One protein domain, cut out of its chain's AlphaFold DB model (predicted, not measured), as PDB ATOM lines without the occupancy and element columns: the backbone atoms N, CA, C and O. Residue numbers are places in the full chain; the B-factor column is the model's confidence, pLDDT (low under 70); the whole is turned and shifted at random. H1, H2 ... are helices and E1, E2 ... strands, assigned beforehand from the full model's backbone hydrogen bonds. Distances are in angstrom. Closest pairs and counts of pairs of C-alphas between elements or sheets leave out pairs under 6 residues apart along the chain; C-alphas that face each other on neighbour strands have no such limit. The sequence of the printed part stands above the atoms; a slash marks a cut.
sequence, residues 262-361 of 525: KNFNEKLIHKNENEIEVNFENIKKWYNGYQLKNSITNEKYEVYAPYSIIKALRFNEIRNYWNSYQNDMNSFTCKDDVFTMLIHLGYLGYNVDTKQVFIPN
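Overview. This is residues 262 to 361 of the 525 residues of the protein "AAA-ATPase_like domain-containing protein" of Piromyces sp. (strain E2) (UniProt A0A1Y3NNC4). Two small two-strand hairpins, E1-E2 and E3-E4, come together along E1 and E3; the helices H1 and H2 are at the open end of the first hairpin, and H3 lies close by the second. A loose stretch, residues 316 to 334, runs from H2 to H3, and another, residues 262 to 279, leads into H1 from the far end of the model. The printed part has 100 residues, with three named helices and four named strands in the order H1, E1, E2, H2, H3, E3, E4; each sheet, E1 - E2 and E3 - E4, is antiparallel. The class is mixed, helices and strands, with under half of the residues in named elements. The whole is loose, with a radius of gyration of the C-alphas of 17.1 A, and elongated, with spans of 54 by 35 by 21 A.

Along the chain. E1 is residues 290 to 293, 10.0 A long, and E2 is residues 300 to 304, 13.3 A. H1, residues 280 to 287, measures 10.1 A and begins at C-alpha 280 at (22.900, 9.015, 39.900). H2, residues 306 to 315, measures 14.1 A. H3, residues 335 to 345, measures 15.4 A and begins at C-alpha 335 at (14.616, -24.315, 30.835). E3, residues 349 to 351, measures 6.7 A, and E4, residues 356 to 358, measures 6.4 A and ends at C-alpha 358 at (21.151, -11.899, 31.639).

Arrangement. E1 and E2 form an antiparallel hairpin at 151 degrees; N 292 and O 301, 2.9 A apart, and N 301 and O 292, 2.8 A apart, are within hydrogen-bond range. The closest C-alphas of E1 and E3 are those of Tyr 290 and Gly 349, 5.5 A apart. E3 and E4 form a second antiparallel hairpin, at 149 degrees, with N 349 and O 358 within hydrogen-bond range at 2.8 A. H1 and H2 only just touch, with 3 pairs of C-alphas within 8 A, the closest being those of Tyr 287 and Ser 308 at 7.2 A. Their lines stand at a steep tilt of 59 degrees, opposite ways. H3 touches no helix. Its closest C-alpha pair with E3 is Ile 343 and Gly 349, 5.7 A apart. Among the pairs that are apart are H2 and H3, and E2 and E3. In H1, H2 and H3 every O i to N i+4 pair is within hydrogen-bond range.

Size, cuts and confidence. The two C-alphas farthest apart are those of Asn 265 and Thr 333, at 55.9 A. The printed part has no cut. The link from H2 to H3, 19 residues, is long. The mean pLDDT of the printed part is 72.8; 34 residues are under 70, namely residues 262 to 275, 322 to 337, 340 and 344 to 346.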
ATOM      1  N   LYS A 262      16.944  18.864  47.898       64.19
ATOM      2  CA  LYS A 262      16.096  19.041  49.093       64.19
ATOM      3  C   LYS A 262      16.789  18.612  50.386       64.19
ATOM      4  O   LYS A 262      16.556  19.220  51.428       64.19
ATOM      5  N   ASN A 263      17.643  17.593  50.320       57.94
ATOM      6  CA  ASN A 263      18.388  17.070  51.465       57.94
ATOM      7  C   ASN A 263      19.632  17.905  51.822       57.94
ATOM      8  O   ASN A 263      20.153  17.740  52.921       57.94
ATOM      9  N   PHE A 264      20.074  18.846  50.973       51.41
ATOM     10  CA  PHE A 264      21.164  19.783  51.304       51.41
ATOM     11  C   PHE A 264      20.887  20.651  52.555       51.41
ATOM     12  O   PHE A 264      21.819  21.248  53.093       51.41
ATOM     13  N   ASN A 265      19.647  20.680  53.066       46.38
ATOM     14  CA  ASN A 265      19.266  21.408  54.282       46.38
ATOM     15  C   ASN A 265      19.190  20.557  55.568       46.38
ATOM     16  O   ASN A 265      19.062  21.131  56.649       46.38
ATOM     17  N   GLU A 266      19.326  19.227  55.505       46.91
ATOM     18  CA  GLU A 266      19.392  18.367  56.698       46.91
ATOM     19  C   GLU A 266      20.776  17.704  56.793       46.91
ATOM     20  O   GLU A 266      21.116  16.771  56.070       46.91
ATOM     21  N   LYS A 267      21.614  18.241  57.687       45.44
ATOM     22  CA  LYS A 267      22.973  17.755  57.963       45.44
ATOM     23  C   LYS A 267      23.007  16.256  58.297       45.44
ATOM     24  O   LYS A 267      22.377  15.822  59.253       45.44
ATOM     25  N   LEU A 268      23.907  15.560  57.595       51.16
ATOM     26  CA  LEU A 268      24.850  14.548  58.102       51.16
ATOM     27  C   LEU A 268      24.268  13.487  59.051       51.16
ATOM     28  O   LEU A 268      24.380  13.593  60.270       51.16
ATOM     29  N   ILE A 269      23.787  12.388  58.473       50.16
ATOM     30  CA  ILE A 269      23.831  11.090  59.153       50.16
ATOM     31  C   ILE A 269      25.230  10.515  58.896       50.16
ATOM     32  O   ILE A 269      25.718  10.564  57.767       50.16
ATOM     33  N   HIS A 270      25.895  10.062  59.959       44.97
ATOM     34  CA  HIS A 270      27.241   9.484  59.969       44.97
ATOM     35  C   HIS A 270      27.521   8.587  58.745       44.97
ATOM     36  O   HIS A 270      27.022   7.469  58.685       44.97
ATOM     37  N   LYS A 271      28.334   9.065  57.788       50.06
ATOM     38  CA  LYS A 271      28.879   8.229  56.704       50.06
ATOM     39  C   LYS A 271      29.883   7.256  57.322       50.06
ATOM     40  O   LYS A 271      30.929   7.688  57.804       50.06
ATOM     41  N   ASN A 272      29.584   5.962  57.297       53.47
ATOM     42  CA  ASN A 272      30.622   4.944  57.442       53.47
ATOM     43  C   ASN A 272      31.498   4.960  56.178       53.47
ATOM     44  O   ASN A 272      30.974   5.092  55.074       53.47
ATOM     45  N   GLU A 273      32.814   4.776  56.309       55.16
ATOM     46  CA  GLU A 273      33.762   4.778  55.172       55.16
ATOM     47  C   GLU A 273      33.466   3.704  54.101       55.16
ATOM     48  O   GLU A 273      33.974   3.788  52.988       55.16
ATOM     49  N   ASN A 274      32.598   2.732  54.406       59.06
ATOM     50  CA  ASN A 274      32.225   1.627  53.519       59.06
ATOM     51  C   ASN A 274      30.847   1.783  52.840       59.06
ATOM     52  O   ASN A 274      30.416   0.867  52.139       59.06
ATOM     53  N   GLU A 275      30.121   2.889  53.047       68.75
ATOM     54  CA  GLU A 275      28.787   3.082  52.457       68.75
ATOM     55  C   GLU A 275      28.852   3.742  51.074       68.75
ATOM     56  O   GLU A 275      29.449   4.805  50.889       68.75
ATOM     57  N   ILE A 276      28.208   3.109  50.085       78.50
ATOM     58  CA  ILE A 276      28.112   3.637  48.721       78.50
ATOM     59  C   ILE A 276      27.244   4.896  48.749       78.50
ATOM     60  O   ILE A 276      26.080   4.858  49.151       78.50
ATOM     61  N   GLU A 277      27.802   6.010  48.285       83.38
ATOM     62  CA  GLU A 277      27.076   7.270  48.192       83.38
ATOM     63  C   GLU A 277      25.882   7.167  47.238       83.38
ATOM     64  O   GLU A 277      26.003   6.689  46.108       83.38
ATOM     65  N   VAL A 278      24.730   7.670  47.681       84.31
ATOM     66  CA  VAL A 278      23.524   7.763  46.859       84.31
ATOM     67  C   VAL A 278      23.660   8.936  45.890       84.31
ATOM     68  O   VAL A 278      23.425  10.087  46.246       84.31
ATOM     69  N   ASN A 279      24.035   8.633  44.653       85.81
ATOM     70  CA  ASN A 279      24.065   9.564  43.527       85.81
ATOM     71  C   ASN A 279      23.631   8.832  42.245       85.81
ATOM     72  O   ASN A 279      23.521   7.603  42.245       85.81
ATOM     73  N   PHE A 280      23.376   9.580  41.167       85.44
ATOM     74  CA  PHE A 280      22.900   9.015  39.900       85.44
ATOM     75  C   PHE A 280      23.849   7.939  39.354       85.44
ATOM     76  O   PHE A 280      23.402   6.869  38.965       85.44
ATOM     77  N   GLU A 281      25.166   8.162  39.388       87.00
ATOM     78  CA  GLU A 281      26.144   7.201  38.857       87.00
ATOM     79  C   GLU A 281      26.123   5.865  39.612       87.00
ATOM     80  O   GLU A 281      26.097   4.796  38.997       87.00
ATOM     81  N   ASN A 282      26.084   5.909  40.944       86.56
ATOM     82  CA  ASN A 282      26.037   4.719  41.786       86.56
ATOM     83  C   ASN A 282      24.669   4.030  41.724       86.56
ATOM     84  O   ASN A 282      24.615   2.800  41.698       86.56
ATOM     85  N   ILE A 283      23.569   4.790  41.646       87.50
ATOM     86  CA  ILE A 283      22.227   4.240  41.409       87.50
ATOM     87  C   ILE A 283      22.176   3.545  40.051       87.50
ATOM     88  O   ILE A 283      21.726   2.403  39.973       87.50
ATOM     89  N   LYS A 284      22.691   4.189  39.002       87.31
ATOM     90  CA  LYS A 284      22.788   3.622  37.660       87.31
ATOM     91  C   LYS A 284      23.597   2.339  37.667       87.31
ATOM     92  O   LYS A 284      23.122   1.313  37.198       87.31
ATOM     93  N   LYS A 285      24.772   2.345  38.290       86.00
ATOM     94  CA  LYS A 285      25.601   1.144  38.423       86.00
ATOM     95  C   LYS A 285      24.895   0.015  39.185       86.00
ATOM     96  O   LYS A 285      25.086  -1.150  38.848       86.00
ATOM     97  N   TRP A 286      24.103   0.339  40.208       83.25
ATOM     98  CA  TRP A 286      23.518  -0.666  41.097       83.25
ATOM     99  C   TRP A 286      22.158  -1.206  40.645       83.25
ATOM    100  O   TRP A 286      21.878  -2.394  40.815       83.25
ATOM    101  N   TYR A 287      21.305  -0.340  40.096       83.38
ATOM    102  CA  TYR A 287      19.895  -0.618  39.819       83.38
ATOM    103  C   TYR A 287      19.529  -0.586  38.328       83.38
ATOM    104  O   TYR A 287      18.467  -1.120  37.988       83.38
ATOM    105  N   ASN A 288      20.362  -0.009  37.447       82.38
ATOM    106  CA  ASN A 288      20.131  -0.084  36.000       82.38
ATOM    107  C   ASN A 288      20.381  -1.506  35.502       82.38
ATOM    108  O   ASN A 288      21.318  -2.163  35.958       82.38
ATOM    109  N   GLY A 289      19.561  -1.982  34.569       71.62
ATOM    110  CA  GLY A 289      19.727  -3.340  34.072       71.62
ATOM    111  C   GLY A 289      18.607  -3.924  33.233       71.62
ATOM    112  O   GLY A 289      18.805  -4.947  32.581       71.62
ATOM    113  N   TYR A 290      17.415  -3.330  33.256       80.31
ATOM    114  CA  TYR A 290      16.326  -3.806  32.410       80.31
ATOM    115  C   TYR A 290      16.360  -3.053  31.092       80.31
ATOM    116  O   TYR A 290      16.145  -1.849  31.056       80.31
ATOM    117  N   GLN A 291      16.566  -3.787  30.007       83.69
ATOM    118  CA  GLN A 291      16.485  -3.246  28.659       83.69
ATOM    119  C   GLN A 291      15.156  -3.644  28.044       83.69
ATOM    120  O   GLN A 291      14.876  -4.829  27.862       83.69
ATOM    121  N   LEU A 292      14.332  -2.650  27.730       85.44
ATOM    122  CA  LEU A 292      13.076  -2.844  27.024       85.44
ATOM    123  C   LEU A 292      13.187  -2.286  25.616       85.44
ATOM    124  O   LEU A 292      13.818  -1.259  25.379       85.44
ATOM    125  N   LYS A 293      12.537  -2.957  24.672       83.88
ATOM    126  CA  LYS A 293      12.524  -2.544  23.275       83.88
ATOM    127  C   LYS A 293      11.092  -2.434  22.788       83.88
ATOM    128  O   LYS A 293      10.317  -3.381  22.917       83.88
ATOM    129  N   ASN A 294      10.745  -1.290  22.212       83.94
ATOM    130  CA  ASN A 294       9.505  -1.174  21.465       83.94
ATOM    131  C   ASN A 294       9.684  -1.921  20.140       83.94
ATOM    132  O   ASN A 294      10.474  -1.517  19.290       83.94
ATOM    133  N   SER A 295       8.973  -3.032  19.968       75.25
ATOM    134  CA  SER A 295       9.088  -3.882  18.778       75.25
ATOM    135  C   SER A 295       8.578  -3.222  17.493       75.25
ATOM    136  O   SER A 295       8.932  -3.684  16.414       75.25
ATOM    137  N   ILE A 296       7.788  -2.147  17.593       77.69
ATOM    138  CA  ILE A 296       7.241  -1.417  16.444       77.69
ATOM    139  C   ILE A 296       8.200  -0.302  16.011       77.69
ATOM    140  O   ILE A 296       8.563  -0.222  14.842       77.69
ATOM    141  N   THR A 297       8.627   0.556  16.946       83.31
ATOM    142  CA  THR A 297       9.504   1.707  16.641       83.31
ATOM    143  C   THR A 297      10.989   1.355  16.659       83.31
ATOM    144  O   THR A 297      11.815   2.150  16.221       83.31
ATOM    145  N   ASN A 298      11.340   0.165  17.158       79.94
ATOM    146  CA  ASN A 298      12.709  -0.303  17.381       79.94
ATOM    147  C   ASN A 298      13.496   0.521  18.428       79.94
ATOM    148  O   ASN A 298      14.695   0.301  18.607       79.94
ATOM    149  N   GLU A 299      12.829   1.430  19.146       87.19
ATOM    150  CA  GLU A 299      13.411   2.228  20.227       87.19
ATOM    151  C   GLU A 299      13.751   1.362  21.441       87.19
ATOM    152  O   GLU A 299      13.002   0.450  21.810       87.19
ATOM    153  N   LYS A 300      14.879   1.680  22.079       88.31
ATOM    154  CA  LYS A 300      15.381   0.997  23.270       88.31
ATOM    155  C   LYS A 300      15.269   1.900  24.487       88.31
ATOM    156  O   LYS A 300      15.526   3.096  24.397       88.31
ATOM    157  N   TYR A 301      14.931   1.295  25.614       89.12
ATOM    158  CA  TYR A 301      14.715   1.959  26.886       89.12
ATOM    159  C   TYR A 301      15.506   1.231  27.970       89.12
ATOM    160  O   TYR A 301      15.320   0.029  28.168       89.12
ATOM    161  N   GLU A 302      16.367   1.970  28.664       89.19
ATOM    162  CA  GLU A 302      16.983   1.535  29.918       89.19
ATOM    163  C   GLU A 302      16.001   1.822  31.053       89.19
ATOM    164  O   GLU A 302      15.471   2.932  31.168       89.19
ATOM    165  N   VAL A 303      15.694   0.793  31.838       88.06
ATOM    166  CA  VAL A 303      14.592   0.810  32.792       88.06
ATOM    167  C   VAL A 303      15.063   0.401  34.181       88.06
ATOM    168  O   VAL A 303      15.712  -0.625  34.380       88.06
ATOM    169  N   TYR A 304      14.625   1.173  35.170       88.31
ATOM    170  CA  TYR A 304      14.850   0.935  36.591       88.31
ATOM    171  C   TYR A 304      13.570   0.456  37.262       88.31
ATOM    172  O   TYR A 304      12.470   0.924  36.952       88.31
ATOM    173  N   ALA A 305      13.707  -0.423  38.256       84.50
ATOM    174  CA  ALA A 305      12.599  -0.796  39.128       84.50
ATOM    175  C   ALA A 305      12.288   0.352  40.118       84.50
ATOM    176  O   ALA A 305      13.081   0.591  41.034       84.50
ATOM    177  N   PRO A 306      11.120   1.023  40.022       87.12
ATOM    178  CA  PRO A 306      10.793   2.210  40.815       87.12
ATOM    179  C   PRO A 306      10.936   2.010  42.320       87.12
ATOM    180  O   PRO A 306      11.407   2.889  43.028       87.12
ATOM    181  N   TYR A 307      10.543   0.841  42.829       83.12
ATOM    182  CA  TYR A 307      10.620   0.552  44.259       83.12
ATOM    183  C   TYR A 307      12.052   0.573  44.799       83.12
ATOM    184  O   TYR A 307      12.248   1.110  45.886       83.12
ATOM    185  N   SER A 308      13.030   0.021  44.066       83.50
ATOM    186  CA  SER A 308      14.435   0.050  44.493       83.50
ATOM    187  C   SER A 308      14.953   1.482  44.538       83.50
ATOM    188  O   SER A 308      15.478   1.886  45.568       83.50
ATOM    189  N   ILE A 309      14.698   2.273  43.490       88.56
ATOM    190  CA  ILE A 309      15.095   3.688  43.429       88.56
ATOM    191  C   ILE A 309      14.476   4.477  44.583       88.56
ATOM    192  O   ILE A 309      15.175   5.122  45.359       88.56
ATOM    193  N   ILE A 310      13.158   4.359  44.766       87.12
ATOM    194  CA  ILE A 310      12.427   5.042  45.837       87.12
ATOM    195  C   ILE A 310      12.973   4.655  47.213       87.12
ATOM    196  O   ILE A 310      13.065   5.508  48.092       87.12
ATOM    197  N   LYS A 311      13.301   3.378  47.434       85.75
ATOM    198  CA  LYS A 311      13.828   2.893  48.713       85.75
ATOM    199  C   LYS A 311      15.250   3.378  48.963       85.75
ATOM    200  O   LYS A 311      15.486   3.885  50.058       85.75
ATOM    201  N   ALA A 312      16.118   3.296  47.957       86.81
ATOM    202  CA  ALA A 312      17.499   3.751  48.040       86.81
ATOM    203  C   ALA A 312      17.563   5.237  48.375       86.81
ATOM    204  O   ALA A 312      18.177   5.653  49.353       86.81
ATOM    205  N   LEU A 313      16.791   6.027  47.632       87.62
ATOM    206  CA  LEU A 313      16.639   7.444  47.883       87.62
ATOM    207  C   LEU A 313      16.031   7.698  49.260       87.62
ATOM    208  O   LEU A 313      16.573   8.482  50.029       87.62
ATOM    209  N   ARG A 314      14.904   7.070  49.619       85.19
ATOM    210  CA  ARG A 314      14.214   7.297  50.907       85.19
ATOM    211  C   ARG A 314      15.095   7.013  52.118       85.19
ATOM    212  O   ARG A 314      15.034   7.798  53.056       85.19
ATOM    213  N   PHE A 315      15.861   5.930  52.088       84.94
ATOM    214  CA  PHE A 315      16.731   5.526  53.191       84.94
ATOM    215  C   PHE A 315      18.154   6.070  53.082       84.94
ATOM    216  O   PHE A 315      18.931   5.870  54.005       84.94
ATOM    217  N   ASN A 316      18.463   6.789  52.000       84.44
ATOM    218  CA  ASN A 316      19.801   7.274  51.693       84.44
ATOM    219  C   ASN A 316      20.856   6.151  51.745       84.44
ATOM    220  O   ASN A 316      21.935   6.327  52.297       84.44
ATOM    221  N   GLU A 317      20.519   4.988  51.185       85.75
ATOM    222  CA  GLU A 317      21.316   3.763  51.279       85.75
ATOM    223  C   GLU A 317      21.196   2.963  49.974       85.75
ATOM    224  O   GLU A 317      20.092   2.645  49.541       85.75
ATOM    225  N   ILE A 318      22.311   2.590  49.342       83.38
ATOM    226  CA  ILE A 318      22.292   1.649  48.211       83.38
ATOM    227  C   ILE A 318      22.455   0.228  48.745       83.38
ATOM    228  O   ILE A 318      23.497  -0.136  49.286       83.38
ATOM    229  N   ARG A 319      21.415  -0.593  48.580       83.25
ATOM    230  CA  ARG A 319      21.430  -2.021  48.928       83.25
ATOM    231  C   ARG A 319      20.369  -2.827  48.186       83.25
ATOM    232  O   ARG A 319      19.594  -2.295  47.391       83.25
ATOM    233  N   ASN A 320      20.289  -4.116  48.510       77.88
ATOM    234  CA  ASN A 320      19.271  -5.004  47.965       77.88
ATOM    235  C   ASN A 320      17.912  -4.775  48.657       77.88
ATOM    236  O   ASN A 320      17.723  -5.096  49.834       77.88
ATOM    237  N   TYR A 321      16.954  -4.241  47.908       75.56
ATOM    238  CA  TYR A 321      15.555  -4.065  48.278       75.56
ATOM    239  C   TYR A 321      14.644  -5.188  47.752       75.56
ATOM    240  O   TYR A 321      13.455  -5.206  48.078       75.56
ATOM    241  N   TRP A 322      15.167  -6.154  46.987       67.25
ATOM    242  CA  TRP A 322      14.397  -7.246  46.362       67.25
ATOM    243  C   TRP A 322      14.078  -8.449  47.270       67.25
ATOM    244  O   TRP A 322      13.294  -9.317  46.884       67.25
ATOM    245  N   ASN A 323      14.600  -8.492  48.498       49.41
ATOM    246  CA  ASN A 323      14.516  -9.657  49.389       49.41
ATOM    247  C   ASN A 323      13.121  -9.856  50.026       49.41
ATOM    248  O   ASN A 323      12.947  -9.527  51.196       49.41
ATOM    249  N   SER A 324      12.123 -10.362  49.281       42.88
ATOM    250  CA  SER A 324      10.867 -10.934  49.838       42.88
ATOM    251  C   SER A 324       9.867 -11.473  48.797       42.88
ATOM    252  O   SER A 324       8.652 -11.361  48.969       42.88
ATOM    253  N   TYR A 325      10.317 -12.056  47.690       45.28
ATOM    254  CA  TYR A 325       9.368 -12.678  46.768       45.28
ATOM    255  C   TYR A 325       8.920 -14.055  47.275       45.28
ATOM    256  O   TYR A 325       9.722 -14.974  47.395       45.28
ATOM    257  N   GLN A 326       7.615 -14.214  47.485       38.53
ATOM    258  CA  GLN A 326       6.943 -15.498  47.290       38.53
ATOM    259  C   GLN A 326       6.407 -15.504  45.857       38.53
ATOM    260  O   GLN A 326       5.446 -14.787  45.545       38.53
ATOM    261  N   ASN A 327       7.067 -16.254  44.978       47.50
ATOM    262  CA  ASN A 327       6.629 -16.465  43.603       47.50
ATOM    263  C   ASN A 327       6.530 -17.964  43.349       47.50
ATOM    264  O   ASN A 327       7.447 -18.709  43.679       47.50
ATOM    265  N   ASP A 328       5.418 -18.369  42.754       44.00
ATOM    266  CA  ASP A 328       5.085 -19.757  42.497       44.00
ATOM    267  C   ASP A 328       4.503 -19.854  41.094       44.00
ATOM    268  O   ASP A 328       3.476 -19.226  40.835       44.00
ATOM    269  N   MET A 329       5.159 -20.594  40.198       54.28
ATOM    270  CA  MET A 329       4.617 -20.977  38.891       54.28
ATOM    271  C   MET A 329       4.979 -22.439  38.646       54.28
ATOM    272  O   MET A 329       6.142 -22.811  38.583       54.28
ATOM    273  N   ASN A 330       3.960 -23.291  38.650       53.03
ATOM    274  CA  ASN A 330       4.080 -24.640  39.204       53.03
ATOM    275  C   ASN A 330       4.282 -25.767  38.185       53.03
ATOM    276  O   ASN A 330       4.127 -26.940  38.524       53.03
ATOM    277  N   SER A 331       4.616 -25.434  36.945       49.62
ATOM    278  CA  SER A 331       4.922 -26.432  35.925       49.62
ATOM    279  C   SER A 331       5.905 -25.847  34.922       49.62
ATOM    280  O   SER A 331       5.511 -25.130  34.005       49.62
ATOM    281  N   PHE A 332       7.184 -26.145  35.119       59.50
ATOM    282  CA  PHE A 332       8.212 -25.892  34.122       59.50
ATOM    283  C   PHE A 332       8.471 -27.210  33.410       59.50
ATOM    284  O   PHE A 332       8.806 -28.207  34.048       59.50
ATOM    285  N   THR A 333       8.270 -27.226  32.103       51.78
ATOM    286  CA  THR A 333       8.573 -28.389  31.263       51.78
ATOM    287  C   THR A 333       9.957 -28.273  30.642       51.78
ATOM    288  O   THR A 333      10.574 -29.283  30.308       51.78
ATOM    289  N   CYS A 334      10.474 -27.047  30.534       51.78
ATOM    290  CA  CYS A 334      11.787 -26.772  29.983       51.78
ATOM    291  C   CYS A 334      12.479 -25.584  30.670       51.78
ATOM    292  O   CYS A 334      11.886 -24.823  31.438       51.78
ATOM    293  N   LYS A 335      13.770 -25.422  30.365       68.44
ATOM    294  CA  LYS A 335      14.616 -24.315  30.835       68.44
ATOM    295  C   LYS A 335      14.050 -22.940  30.455       68.44
ATOM    296  O   LYS A 335      14.154 -21.998  31.240       68.44
ATOM    297  N   ASP A 336      13.425 -22.838  29.286       59.94
ATOM    298  CA  ASP A 336      12.881 -21.577  28.778       59.94
ATOM    299  C   ASP A 336      11.662 -21.117  29.585       59.94
ATOM    300  O   ASP A 336      11.512 -19.916  29.822       59.94
ATOM    301  N   ASP A 337      10.854 -22.049  30.106       62.72
ATOM    302  CA  ASP A 337       9.741 -21.729  31.008       62.72
ATOM    303  C   ASP A 337      10.266 -21.060  32.291       62.72
ATOM    304  O   ASP A 337       9.707 -20.070  32.768       62.72
ATOM    305  N   VAL A 338      11.387 -21.563  32.825       70.12
ATOM    306  CA  VAL A 338      12.048 -21.011  34.018       70.12
ATOM    307  C   VAL A 338      12.618 -19.623  33.732       70.12
ATOM    308  O   VAL A 338      12.440 -18.701  34.527       70.12
ATOM    309  N   PHE A 339      13.290 -19.429  32.598       71.38
ATOM    310  CA  PHE A 339      13.844 -18.117  32.264       71.38
ATOM    311  C   PHE A 339      12.773 -17.073  31.994       71.38
ATOM    312  O   PHE A 339      12.856 -15.970  32.533       71.38
ATOM    313  N   THR A 340      11.744 -17.434  31.232       68.00
ATOM    314  CA  THR A 340      10.580 -16.580  30.981       68.00
ATOM    315  C   THR A 340       9.964 -16.148  32.306       68.00
ATOM    316  O   THR A 340       9.733 -14.959  32.533       68.00
ATOM    317  N   MET A 341       9.825 -17.087  33.248       72.81
ATOM    318  CA  MET A 341       9.365 -16.797  34.599       72.81
ATOM    319  C   MET A 341      10.211 -15.751  35.308       72.81
ATOM    320  O   MET A 341       9.706 -14.744  35.801       72.81
ATOM    321  N   LEU A 342      11.516 -15.990  35.367       76.81
ATOM    322  CA  LEU A 342      12.445 -15.123  36.073       76.81
ATOM    323  C   LEU A 342      12.493 -13.725  35.446       76.81
ATOM    324  O   LEU A 342      12.596 -12.749  36.185       76.81
ATOM    325  N   ILE A 343      12.320 -13.604  34.127       73.88
ATOM    326  CA  ILE A 343      12.162 -12.314  33.441       73.88
ATOM    327  C   ILE A 343      10.862 -11.619  33.871       73.88
ATOM    328  O   ILE A 343      10.889 -10.460  34.292       73.88
ATOM    329  N   HIS A 344       9.721 -12.316  33.853       68.50
ATOM    330  CA  HIS A 344       8.435 -11.753  34.294       68.50
ATOM    331  C   HIS A 344       8.411 -11.364  35.773       68.50
ATOM    332  O   HIS A 344       7.691 -10.444  36.159       68.50
ATOM    333  N   LEU A 345       9.184 -12.054  36.607       69.06
ATOM    334  CA  LEU A 345       9.341 -11.746  38.027       69.06
ATOM    335  C   LEU A 345      10.366 -10.632  38.283       69.06
ATOM    336  O   LEU A 345      10.411 -10.092  39.390       69.06
ATOM    337  N   GLY A 346      11.124 -10.247  37.253       67.25
ATOM    338  CA  GLY A 346      12.140  -9.201  37.292       67.25
ATOM    339  C   GLY A 346      13.502  -9.679  37.795       67.25
ATOM    340  O   GLY A 346      14.376  -8.855  38.007       67.25
ATOM    341  N   TYR A 347      13.724 -10.974  37.994       73.69
ATOM    342  CA  TYR A 347      15.037 -11.495  38.386       73.69
ATOM    343  C   TYR A 347      16.053 -11.484  37.250       73.69
ATOM    344  O   TYR A 347      17.246 -11.356  37.506       73.69
ATOM    345  N   LEU A 348      15.592 -11.636  36.010       82.75
ATOM    346  CA  LEU A 348      16.442 -11.650  34.826       82.75
ATOM    347  C   LEU A 348      16.010 -10.564  33.836       82.75
ATOM    348  O   LEU A 348      14.839 -10.187  33.776       82.75
ATOM    349  N   GLY A 349      16.971 -10.061  33.068       81.19
ATOM    350  CA  GLY A 349      16.750  -9.255  31.874       81.19
ATOM    351  C   GLY A 349      16.789 -10.127  30.619       81.19
ATOM    352  O   GLY A 349      17.364 -11.218  30.621       81.19
ATOM    353  N   TYR A 350      16.186  -9.641  29.536       80.44
ATOM    354  CA  TYR A 350      16.253 -10.276  28.223       80.44
ATOM    355  C   TYR A 350      16.718  -9.271  27.181       80.44
ATOM    356  O   TYR A 350      16.129  -8.203  27.035       80.44
ATOM    357  N   ASN A 351      17.775  -9.613  26.453       76.25
ATOM    358  CA  ASN A 351      18.255  -8.800  25.352       76.25
ATOM    359  C   ASN A 351      17.624  -9.306  24.051       76.25
ATOM    360  O   ASN A 351      17.931 -10.403  23.586       76.25
ATOM    361  N   VAL A 352      16.743  -8.494  23.465       70.38
ATOM    362  CA  VAL A 352      15.986  -8.852  22.255       70.38
ATOM    363  C   VAL A 352      16.889  -9.030  21.029       70.38
ATOM    364  O   VAL A 352      16.575  -9.837  20.157       70.38
ATOM    365  N   ASP A 353      18.013  -8.314  20.956       73.12
ATOM    366  CA  ASP A 353      18.897  -8.361  19.788       73.12
ATOM    367  C   ASP A 353      19.813  -9.590  19.822       73.12
ATOM    368  O   ASP A 353      19.971 -10.274  18.813       73.12
ATOM    369  N   THR A 354      20.391  -9.902  20.986       81.75
ATOM    370  CA  THR A 354      21.254 -11.085  21.150       81.75
ATOM    371  C   THR A 354      20.464 -12.358  21.449       81.75
ATOM    372  O   THR A 354      21.015 -13.452  21.359       81.75
ATOM    373  N   LYS A 355      19.176 -12.225  21.793       73.38
ATOM    374  CA  LYS A 355      18.290 -13.298  22.271       73.38
ATOM    375  C   LYS A 355      18.819 -14.011  23.517       73.38
ATOM    376  O   LYS A 355      18.574 -15.202  23.704       73.38
ATOM    377  N   GLN A 356      19.545 -13.294  24.372       78.31
ATOM    378  CA  GLN A 356      20.147 -13.841  25.586       78.31
ATOM    379  C   GLN A 356      19.456 -13.326  26.846       78.31
ATOM    380  O   GLN A 356      19.036 -12.171  26.933       78.31
ATOM    381  N   VAL A 357      19.382 -14.202  27.846       82.19
ATOM    382  CA  VAL A 357      18.943 -13.876  29.204       82.19
ATOM    383  C   VAL A 357      20.164 -13.460  30.020       82.19
ATOM    384  O   VAL A 357      21.218 -14.086  29.908       82.19
ATOM    385  N   PHE A 358      20.040 -12.420  30.841       83.56
ATOM    386  CA  PHE A 358      21.151 -11.899  31.639       83.56
ATOM    387  C   PHE A 358      20.705 -11.461  33.037       83.56
ATOM    388  O   PHE A 358      19.525 -11.222  33.285       83.56
ATOM    389  N   ILE A 359      21.655 -11.368  33.972       83.44
ATOM    390  CA  ILE A 359      21.409 -10.773  35.292       83.44
ATOM    391  C   ILE A 359      21.388  -9.252  35.108       83.44
ATOM    392  O   ILE A 359      22.411  -8.709  34.686       83.44
ATOM    393  N   PRO A 360      20.263  -8.572  35.394       79.75
ATOM    394  CA  PRO A 360      20.052  -7.203  34.947       79.75
ATOM    395  C   PRO A 360      20.997  -6.229  35.649       79.75
ATOM    396  O   PRO A 360      21.588  -5.384  34.995       79.75
ATOM    397  N   ASN A 361      21.174  -6.362  36.963       79.50
ATOM    398  CA  ASN A 361      21.838  -5.349  37.778       79.50
ATOM    399  C   ASN A 361      22.671  -5.957  38.921       79.50
ATOM    400  O   ASN A 361      22.591  -7.158  39.207       79.50
TER     401      ASN A 361